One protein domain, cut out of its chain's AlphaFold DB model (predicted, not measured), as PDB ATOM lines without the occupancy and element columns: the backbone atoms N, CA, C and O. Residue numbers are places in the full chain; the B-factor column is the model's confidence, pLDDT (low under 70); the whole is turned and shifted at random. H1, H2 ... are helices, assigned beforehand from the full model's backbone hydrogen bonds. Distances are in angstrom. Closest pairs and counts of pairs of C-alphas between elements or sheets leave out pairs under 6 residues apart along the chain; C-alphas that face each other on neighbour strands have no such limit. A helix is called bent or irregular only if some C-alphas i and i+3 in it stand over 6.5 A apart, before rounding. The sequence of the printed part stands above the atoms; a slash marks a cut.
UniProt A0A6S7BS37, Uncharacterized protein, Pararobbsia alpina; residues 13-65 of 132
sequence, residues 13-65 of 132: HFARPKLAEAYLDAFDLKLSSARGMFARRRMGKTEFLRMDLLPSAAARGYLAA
ATOM      1  N   HIS A  13     210.231 168.565 199.285       88.62
ATOM      2  CA  HIS A  13     211.092 169.648 198.840       88.62
ATOM      3  C   HIS A  13     211.386 170.637 199.973       88.62
ATOM      4  O   HIS A  13     210.494 171.289 200.523       88.62
ATOM      5  N   PHE A  14     212.669 170.813 200.287       90.50
ATOM      6  CA  PHE A  14     213.114 171.861 201.199       90.50
ATOM      7  C   PHE A  14     213.354 173.171 200.437       90.50
ATOM      8  O   PHE A  14     214.448 173.406 199.908       90.50
ATOM      9  N   ALA A  15     212.327 174.024 200.407       90.62
ATOM     10  CA  ALA A  15     212.356 175.306 199.710       90.62
ATOM     11  C   ALA A  15     213.392 176.274 200.303       90.62
ATOM     12  O   ALA A  15     213.479 176.472 201.521       90.62
ATOM     13  N   ARG A  16     214.163 176.928 199.431       93.19
ATOM     14  CA  ARG A  16     215.222 177.886 199.802       93.19
ATOM     15  C   ARG A  16     215.045 179.232 199.082       93.19
ATOM     16  O   ARG A  16     215.956 179.667 198.371       93.19
ATOM     17  N   PRO A  17     213.931 179.954 199.312       92.75
ATOM     18  CA  PRO A  17     213.605 181.181 198.577       92.75
ATOM     19  C   PRO A  17     214.639 182.296 198.784       92.75
ATOM     20  O   PRO A  17     215.122 182.869 197.815       92.75
ATOM     21  N   LYS A  18     215.092 182.523 200.026       96.12
ATOM     22  CA  LYS A  18     216.117 183.540 200.335       96.12
ATOM     23  C   LYS A  18     217.441 183.296 199.604       96.12
ATOM     24  O   LYS A  18     218.152 184.235 199.264       96.12
ATOM     25  N   LEU A  19     217.794 182.026 199.381       94.75
ATOM     26  CA  LEU A  19     219.001 181.676 198.637       94.75
ATOM     27  C   LEU A  19     218.811 181.963 197.144       94.75
ATOM     28  O   LEU A  19     219.722 182.498 196.520       94.75
ATOM     29  N   ALA A  20     217.647 181.641 196.578       95.12
ATOM     30  CA  ALA A  20     217.327 181.966 195.188       95.12
ATOM     31  C   ALA A  20     217.348 183.481 194.943       95.12
ATOM     32  O   ALA A  20     217.998 183.929 194.000       95.12
ATOM     33  N   GLU A  21     216.737 184.262 195.836       95.12
ATOM     34  CA  GLU A  21     216.765 185.729 195.795       95.12
ATOM     35  C   GLU A  21     218.196 186.265 195.801       95.12
ATOM     36  O   GLU A  21     218.575 186.972 194.877       95.12
ATOM     37  N   ALA A  22     219.036 185.833 196.746       94.62
ATOM     38  CA  ALA A  22     220.426 186.285 196.820       94.62
ATOM     39  C   ALA A  22     221.252 185.952 195.558       94.62
ATOM     40  O   ALA A  22     222.195 186.671 195.214       94.62
ATOM     41  N   TYR A  23     220.936 184.853 194.863       94.62
ATOM     42  CA  TYR A  23     221.558 184.535 193.577       94.62
ATOM     43  C   TYR A  23     221.066 185.467 192.466       94.62
ATOM     44  O   TYR A  23     221.896 185.969 191.708       94.62
ATOM     45  N   LEU A  24     219.756 185.705 192.377       94.00
ATOM     46  CA  LEU A  24     219.153 186.561 191.353       94.00
ATOM     47  C   LEU A  24     219.531 188.030 191.537       94.00
ATOM     48  O   LEU A  24     219.964 188.650 190.573       94.00
ATOM     49  N   ASP A  25     219.508 188.541 192.767       94.44
ATOM     50  CA  ASP A  25     219.954 189.899 193.094       94.44
ATOM     51  C   ASP A  25     221.404 190.115 192.642       94.44
ATOM     52  O   ASP A  25     221.770 191.162 192.114       94.44
ATOM     53  N   ALA A  26     222.251 189.094 192.790       92.19
ATOM     54  CA  ALA A  26     223.627 189.185 192.332       92.19
ATOM     55  C   ALA A  26     223.776 189.146 190.801       92.19
ATOM     56  O   ALA A  26     224.734 189.722 190.281       92.19
ATOM     57  N   PHE A  27     222.864 188.487 190.079       91.50
ATOM     58  CA  PHE A  27     222.800 188.567 188.614       91.50
ATOM     59  C   PHE A  27     222.252 189.925 188.147       91.50
ATOM     60  O   PHE A  27     222.774 190.476 187.176       91.50
ATOM     61  N   ASP A  28     221.296 190.511 188.876       91.56
ATOM     62  CA  ASP A  28     220.729 191.841 188.603       91.56
ATOM     63  C   ASP A  28     221.796 192.950 188.654       91.56
ATOM     64  O   ASP A  28     221.742 193.907 187.877       91.56
ATOM     65  N   LEU A  29     222.824 192.791 189.499       92.06
ATOM     66  CA  LEU A  29     223.975 193.702 189.549       92.06
ATOM     67  C   LEU A  29     224.815 193.702 188.259       92.06
ATOM     68  O   LEU A  29     225.635 194.601 188.077       92.06
ATOM     69  N   LYS A  30     224.660 192.706 187.372       88.50
ATOM     70  CA  LYS A  30     225.384 192.555 186.088       88.50
ATOM     71  C   LYS A  30     226.916 192.556 186.196       88.50
ATOM     72  O   LYS A  30     227.609 192.654 185.189       88.50
ATOM     73  N   LEU A  31     227.454 192.389 187.404       89.50
ATOM     74  CA  LEU A  31     228.895 192.302 187.662       89.50
ATOM     75  C   LEU A  31     229.482 190.949 187.239       89.50
ATOM     76  O   LEU A  31     230.689 190.825 187.049       89.50
ATOM     77  N   SER A  32     228.640 189.921 187.117       86.62
ATOM     78  CA  SER A  32     229.041 188.579 186.709       86.62
ATOM     79  C   SER A  32     227.945 187.913 185.882       86.62
ATOM     80  O   SER A  32     226.777 187.931 186.261       86.62
ATOM     81  N   SER A  33     228.336 187.303 184.763       85.06
ATOM     82  CA  SER A  33     227.447 186.566 183.858       85.06
ATOM     83  C   SER A  33     227.322 185.078 184.199       85.06
ATOM     84  O   SER A  33     226.434 184.406 183.682       85.06
ATOM     85  N   ALA A  34     228.196 184.545 185.056       90.19
ATOM     86  CA  ALA A  34     228.245 183.123 185.367       90.19
ATOM     87  C   ALA A  34     228.645 182.879 186.823       90.19
ATOM     88  O   ALA A  34     229.608 183.453 187.331       90.19
ATOM     89  N   ARG A  35     227.934 181.964 187.488       90.31
ATOM     90  CA  ARG A  35     228.213 181.577 188.872       90.31
ATOM     91  C   ARG A  35     228.197 180.063 189.033       90.31
ATOM     92  O   ARG A  35     227.240 179.396 188.654       90.31
ATOM     93  N   GLY A  36     229.254 179.528 189.640       91.56
ATOM     94  CA  GLY A  36     229.349 178.116 190.002       91.56
ATOM     95  C   GLY A  36     228.700 177.820 191.355       91.56
ATOM     96  O   GLY A  36     228.803 178.613 192.290       91.56
ATOM     97  N   MET A  37     228.061 176.655 191.479       91.19
ATOM     98  CA  MET A  37     227.532 176.147 192.748       91.19
ATOM     99  C   MET A  37     228.268 174.869 193.165       91.19
ATOM    100  O   MET A  37     228.050 173.780 192.623       91.19
ATOM    101  N   PHE A  38     229.126 174.988 194.176       91.44
ATOM    102  CA  PHE A  38     229.935 173.884 194.691       91.44
ATOM    103  C   PHE A  38     229.393 173.381 196.032       91.44
ATOM    104  O   PHE A  38     228.979 174.152 196.884       91.44
ATOM    105  N   ALA A  39     229.345 172.057 196.181       90.06
ATOM    106  CA  ALA A  39     228.907 171.335 197.382       90.06
ATOM    107  C   ALA A  39     229.176 169.832 197.180       90.06
ATOM    108  O   ALA A  39     229.403 169.390 196.046       90.06
ATOM    109  N   ARG A  40     229.080 169.029 198.243       92.50
ATOM    110  CA  ARG A  40     229.165 167.559 198.150       92.50
ATOM    111  C   ARG A  40     228.001 166.968 197.327       92.50
ATOM    112  O   ARG A  40     227.049 167.664 196.961       92.50
ATOM    113  N   ARG A  41     228.089 165.674 196.989       90.81
ATOM    114  CA  ARG A  41     226.993 164.944 196.317       90.81
ATOM    115  C   ARG A  41     225.764 164.900 197.234       90.81
ATOM    116  O   ARG A  41     225.919 164.870 198.447       90.81
ATOM    117  N   ARG A  42     224.566 164.865 196.637       87.50
ATOM    118  CA  ARG A  42     223.267 164.772 197.339       87.50
ATOM    119  C   ARG A  42     222.952 165.930 198.304       87.50
ATOM    120  O   ARG A  42     222.146 165.773 199.202       87.50
ATOM    121  N   MET A  43     223.523 167.112 198.070       92.31
ATOM    122  CA  MET A  43     223.207 168.337 198.831       92.31
ATOM    123  C   MET A  43     222.018 169.138 198.252       92.31
ATOM    124  O   MET A  43     221.846 170.313 198.561       92.31
ATOM    125  N   GLY A  44     221.238 168.546 197.339       89.94
ATOM    126  CA  GLY A  44     220.063 169.199 196.746       89.94
ATOM    127  C   GLY A  44     220.374 170.356 195.787       89.94
ATOM    128  O   GLY A  44     219.555 171.255 195.649       89.94
ATOM    129  N   LYS A  45     221.546 170.378 195.131       93.00
ATOM    130  CA  LYS A  45     221.906 171.442 194.167       93.00
ATOM    131  C   LYS A  45     221.017 171.446 192.925       93.00
ATOM    132  O   LYS A  45     220.531 172.489 192.520       93.00
ATOM    133  N   THR A  46     220.790 170.276 192.331       91.00
ATOM    134  CA  THR A  46     219.915 170.146 191.156       91.00
ATOM    135  C   THR A  46     218.472 170.499 191.494       91.00
ATOM    136  O   THR A  46     217.797 171.155 190.711       91.00
ATOM    137  N   GLU A  47     218.027 170.090 192.678       91.31
ATOM    138  CA  GLU A  47     216.702 170.404 193.203       91.31
ATOM    139  C   GLU A  47     216.538 171.909 193.426       91.31
ATOM    140  O   GLU A  47     215.588 172.483 192.915       91.31
ATOM    141  N   PHE A  48     217.520 172.570 194.056       93.31
ATOM    142  CA  PHE A  48     217.538 174.028 194.201       93.31
ATOM    143  C   PHE A  48     217.423 174.741 192.854       93.31
ATOM    144  O   PHE A  48     216.610 175.644 192.698       93.31
ATOM    145  N   LEU A  49     218.220 174.334 191.858       92.56
ATOM    146  CA  LEU A  49     218.153 174.956 190.538       92.56
ATOM    147  C   LEU A  49     216.742 174.829 189.953       92.56
ATOM    148  O   LEU A  49     216.166 175.825 189.537       92.56
ATOM    149  N   ARG A  50     216.171 173.622 189.950       91.00
ATOM    150  CA  ARG A  50     214.910 173.332 189.256       91.00
ATOM    151  C   ARG A  50     213.661 173.832 189.984       91.00
ATOM    152  O   ARG A  50     212.736 174.254 189.305       91.00
ATOM    153  N   MET A  51     213.634 173.754 191.313       90.38
ATOM    154  CA  MET A  51     212.440 174.020 192.127       90.38
ATOM    155  C   MET A  51     212.451 175.422 192.746       90.38
ATOM    156  O   MET A  51     211.389 176.011 192.914       90.38
ATOM    157  N   ASP A  52     213.630 175.979 193.048       92.75
ATOM    158  CA  ASP A  52     213.750 177.298 193.680       92.75
ATOM    159  C   ASP A  52     214.205 178.365 192.671       92.75
ATOM    160  O   ASP A  52     213.498 179.342 192.411       92.75
ATOM    161  N   LEU A  53     215.397 178.192 192.086       93.62
ATOM    162  CA  LEU A  53     216.069 179.251 191.326       93.62
ATOM    163  C   LEU A  53     215.393 179.530 189.983       93.62
ATOM    164  O   LEU A  53     215.138 180.690 189.673       93.62
ATOM    165  N   LEU A  54     215.118 178.497 189.182       92.50
ATOM    166  CA  LEU A  54     214.537 178.669 187.849       92.50
ATOM    167  C   LEU A  54     213.117 179.263 187.893       92.50
ATOM    168  O   LEU A  54     212.881 180.225 187.162       92.50
ATOM    169  N   PRO A  55     212.199 178.788 188.759       90.94
ATOM    170  CA  PRO A  55     210.883 179.408 188.906       90.94
ATOM    171  C   PRO A  55     210.970 180.858 189.391       90.94
ATOM    172  O   PRO A  55     210.287 181.730 188.855       90.94
ATOM    173  N   SER A  56     211.865 181.147 190.343       92.44
ATOM    174  CA  SER A  56     212.089 182.519 190.824       92.44
ATOM    175  C   SER A  56     212.662 183.427 189.729       92.44
ATOM    176  O   SER A  56     212.278 184.591 189.630       92.44
ATOM    177  N   ALA A  57     213.547 182.905 188.876       92.88
ATOM    178  CA  ALA A  57     214.094 183.634 187.734       92.88
ATOM    179  C   ALA A  57     212.994 183.960 186.713       92.88
ATOM    180  O   ALA A  57     212.850 185.114 186.309       92.88
ATOM    181  N   ALA A  58     212.177 182.967 186.349       90.56
ATOM    182  CA  ALA A  58     211.057 183.148 185.429       90.56
ATOM    183  C   ALA A  58     210.049 184.184 185.957       90.56
ATOM    184  O   ALA A  58     209.629 185.068 185.213       90.56
ATOM    185  N   ALA A  59     209.735 184.148 187.257       89.56
ATOM    186  CA  ALA A  59     208.865 185.133 187.902       89.56
ATOM    187  C   ALA A  59     209.427 186.568 187.850       89.56
ATOM    188  O   ALA A  59     208.662 187.528 187.797       89.56
ATOM    189  N   ARG A  60     210.758 186.726 187.823       91.00
ATOM    190  CA  ARG A  60     211.445 188.018 187.640       91.00
ATOM    191  C   ARG A  60     211.610 188.429 186.166       91.00
ATOM    192  O   ARG A  60     212.233 189.450 185.893       91.00
ATOM    193  N   GLY A  61     211.067 187.664 185.217       89.69
ATOM    194  CA  GLY A  61     211.146 187.963 183.783       89.69
ATOM    195  C   GLY A  61     212.437 187.503 183.103       89.69
ATOM    196  O   GLY A  61     212.706 187.900 181.969       89.69
ATOM    197  N   TYR A  62     213.241 186.664 183.761       90.25
ATOM    198  CA  TYR A  62     214.387 186.032 183.116       90.25
ATOM    199  C   TYR A  62     213.946 184.920 182.165       90.25
ATOM    200  O   TYR A  62     213.046 184.134 182.462       90.25
ATOM    201  N   LEU A  63     214.676 184.784 181.057       89.94
ATOM    202  CA  LEU A  63     214.623 183.582 180.235       89.94
ATOM    203  C   LEU A  63     215.369 182.451 180.956       89.94
ATOM    204  O   LEU A  63     216.596 182.471 181.056       89.94
ATOM    205  N   ALA A  64     214.630 181.472 181.473       90.38
ATOM    206  CA  ALA A  64     215.188 180.347 182.216       90.38
ATOM    207  C   ALA A  64     215.277 179.088 181.340       90.38
ATOM    208  O   ALA A  64     214.269 178.595 180.838       90.38
ATOM    209  N   ALA A  65     216.482 178.533 181.206       90.88
ATOM    210  CA  ALA A  65     216.737 177.264 180.532       90.88
ATOM    211  C   ALA A  65     217.515 176.324 181.462       90.88
ATOM    212  O   ALA A  65     218.427 176.753 182.172       90.88
TER     213      ALA A  65
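What this domain is: This is residues 13 to 65 of the 132 residues of an uncharacterized protein of Pararobbsia alpina (UniProt A0A6S7BS37). Two helices, H1 and H2, are packed on each other at a steep angle, the later part of H2 against H1, and a long loop of residues 29 to 44 swings from the end of H1 round to the start of H2. Residues 28 to 34 and 38 to 43, which take in much of that loop, stick out from the body, and residues 60 to 65 form a short tail after the end of H2. The printed part has 53 residues with two named helices, H1 then H2 along the chain, and no named strand; the class is all helix. It is compact, with a radius of gyration of the C-alphas of 11.1 A, and spans 30 by 20 by 20 A.

How they stand to each other: The longest helix, H2, residues 45 to 59, touches H1, residues 17 to 28, with its residues 52 to 57 alone. The closest C-alphas of the two are those of Leu 53 and Ala 20, 4.9 A apart. Their lines stand at a steep tilt of 63 degrees, and they run the same way. Their centres are 10.5 A apart. In H1 every O i to N i+4 pair is within hydrogen-bond range; in H2 8 of 11 are.

Where its parts are: H2 is 19.9 A from first to last C-alpha, from C-alpha 45 at (221.906, 171.442, 194.167) to C-alpha 59 at (208.865, 185.133, 187.902). H2 is irregular, but only just: C-alphas 51 and 54 are 6.7 A apart. H1 is 16.2 A long and begins with C-alpha 17 at (213.605, 181.181, 198.577).

The domain as a whole: The two C-alphas farthest apart are those of His 13 and Leu 31, 30.9 A. The link from H1 to H2, 16 residues, is long. The printed part has no cut. Its mean pLDDT is 91.5, and no printed residue is under 70.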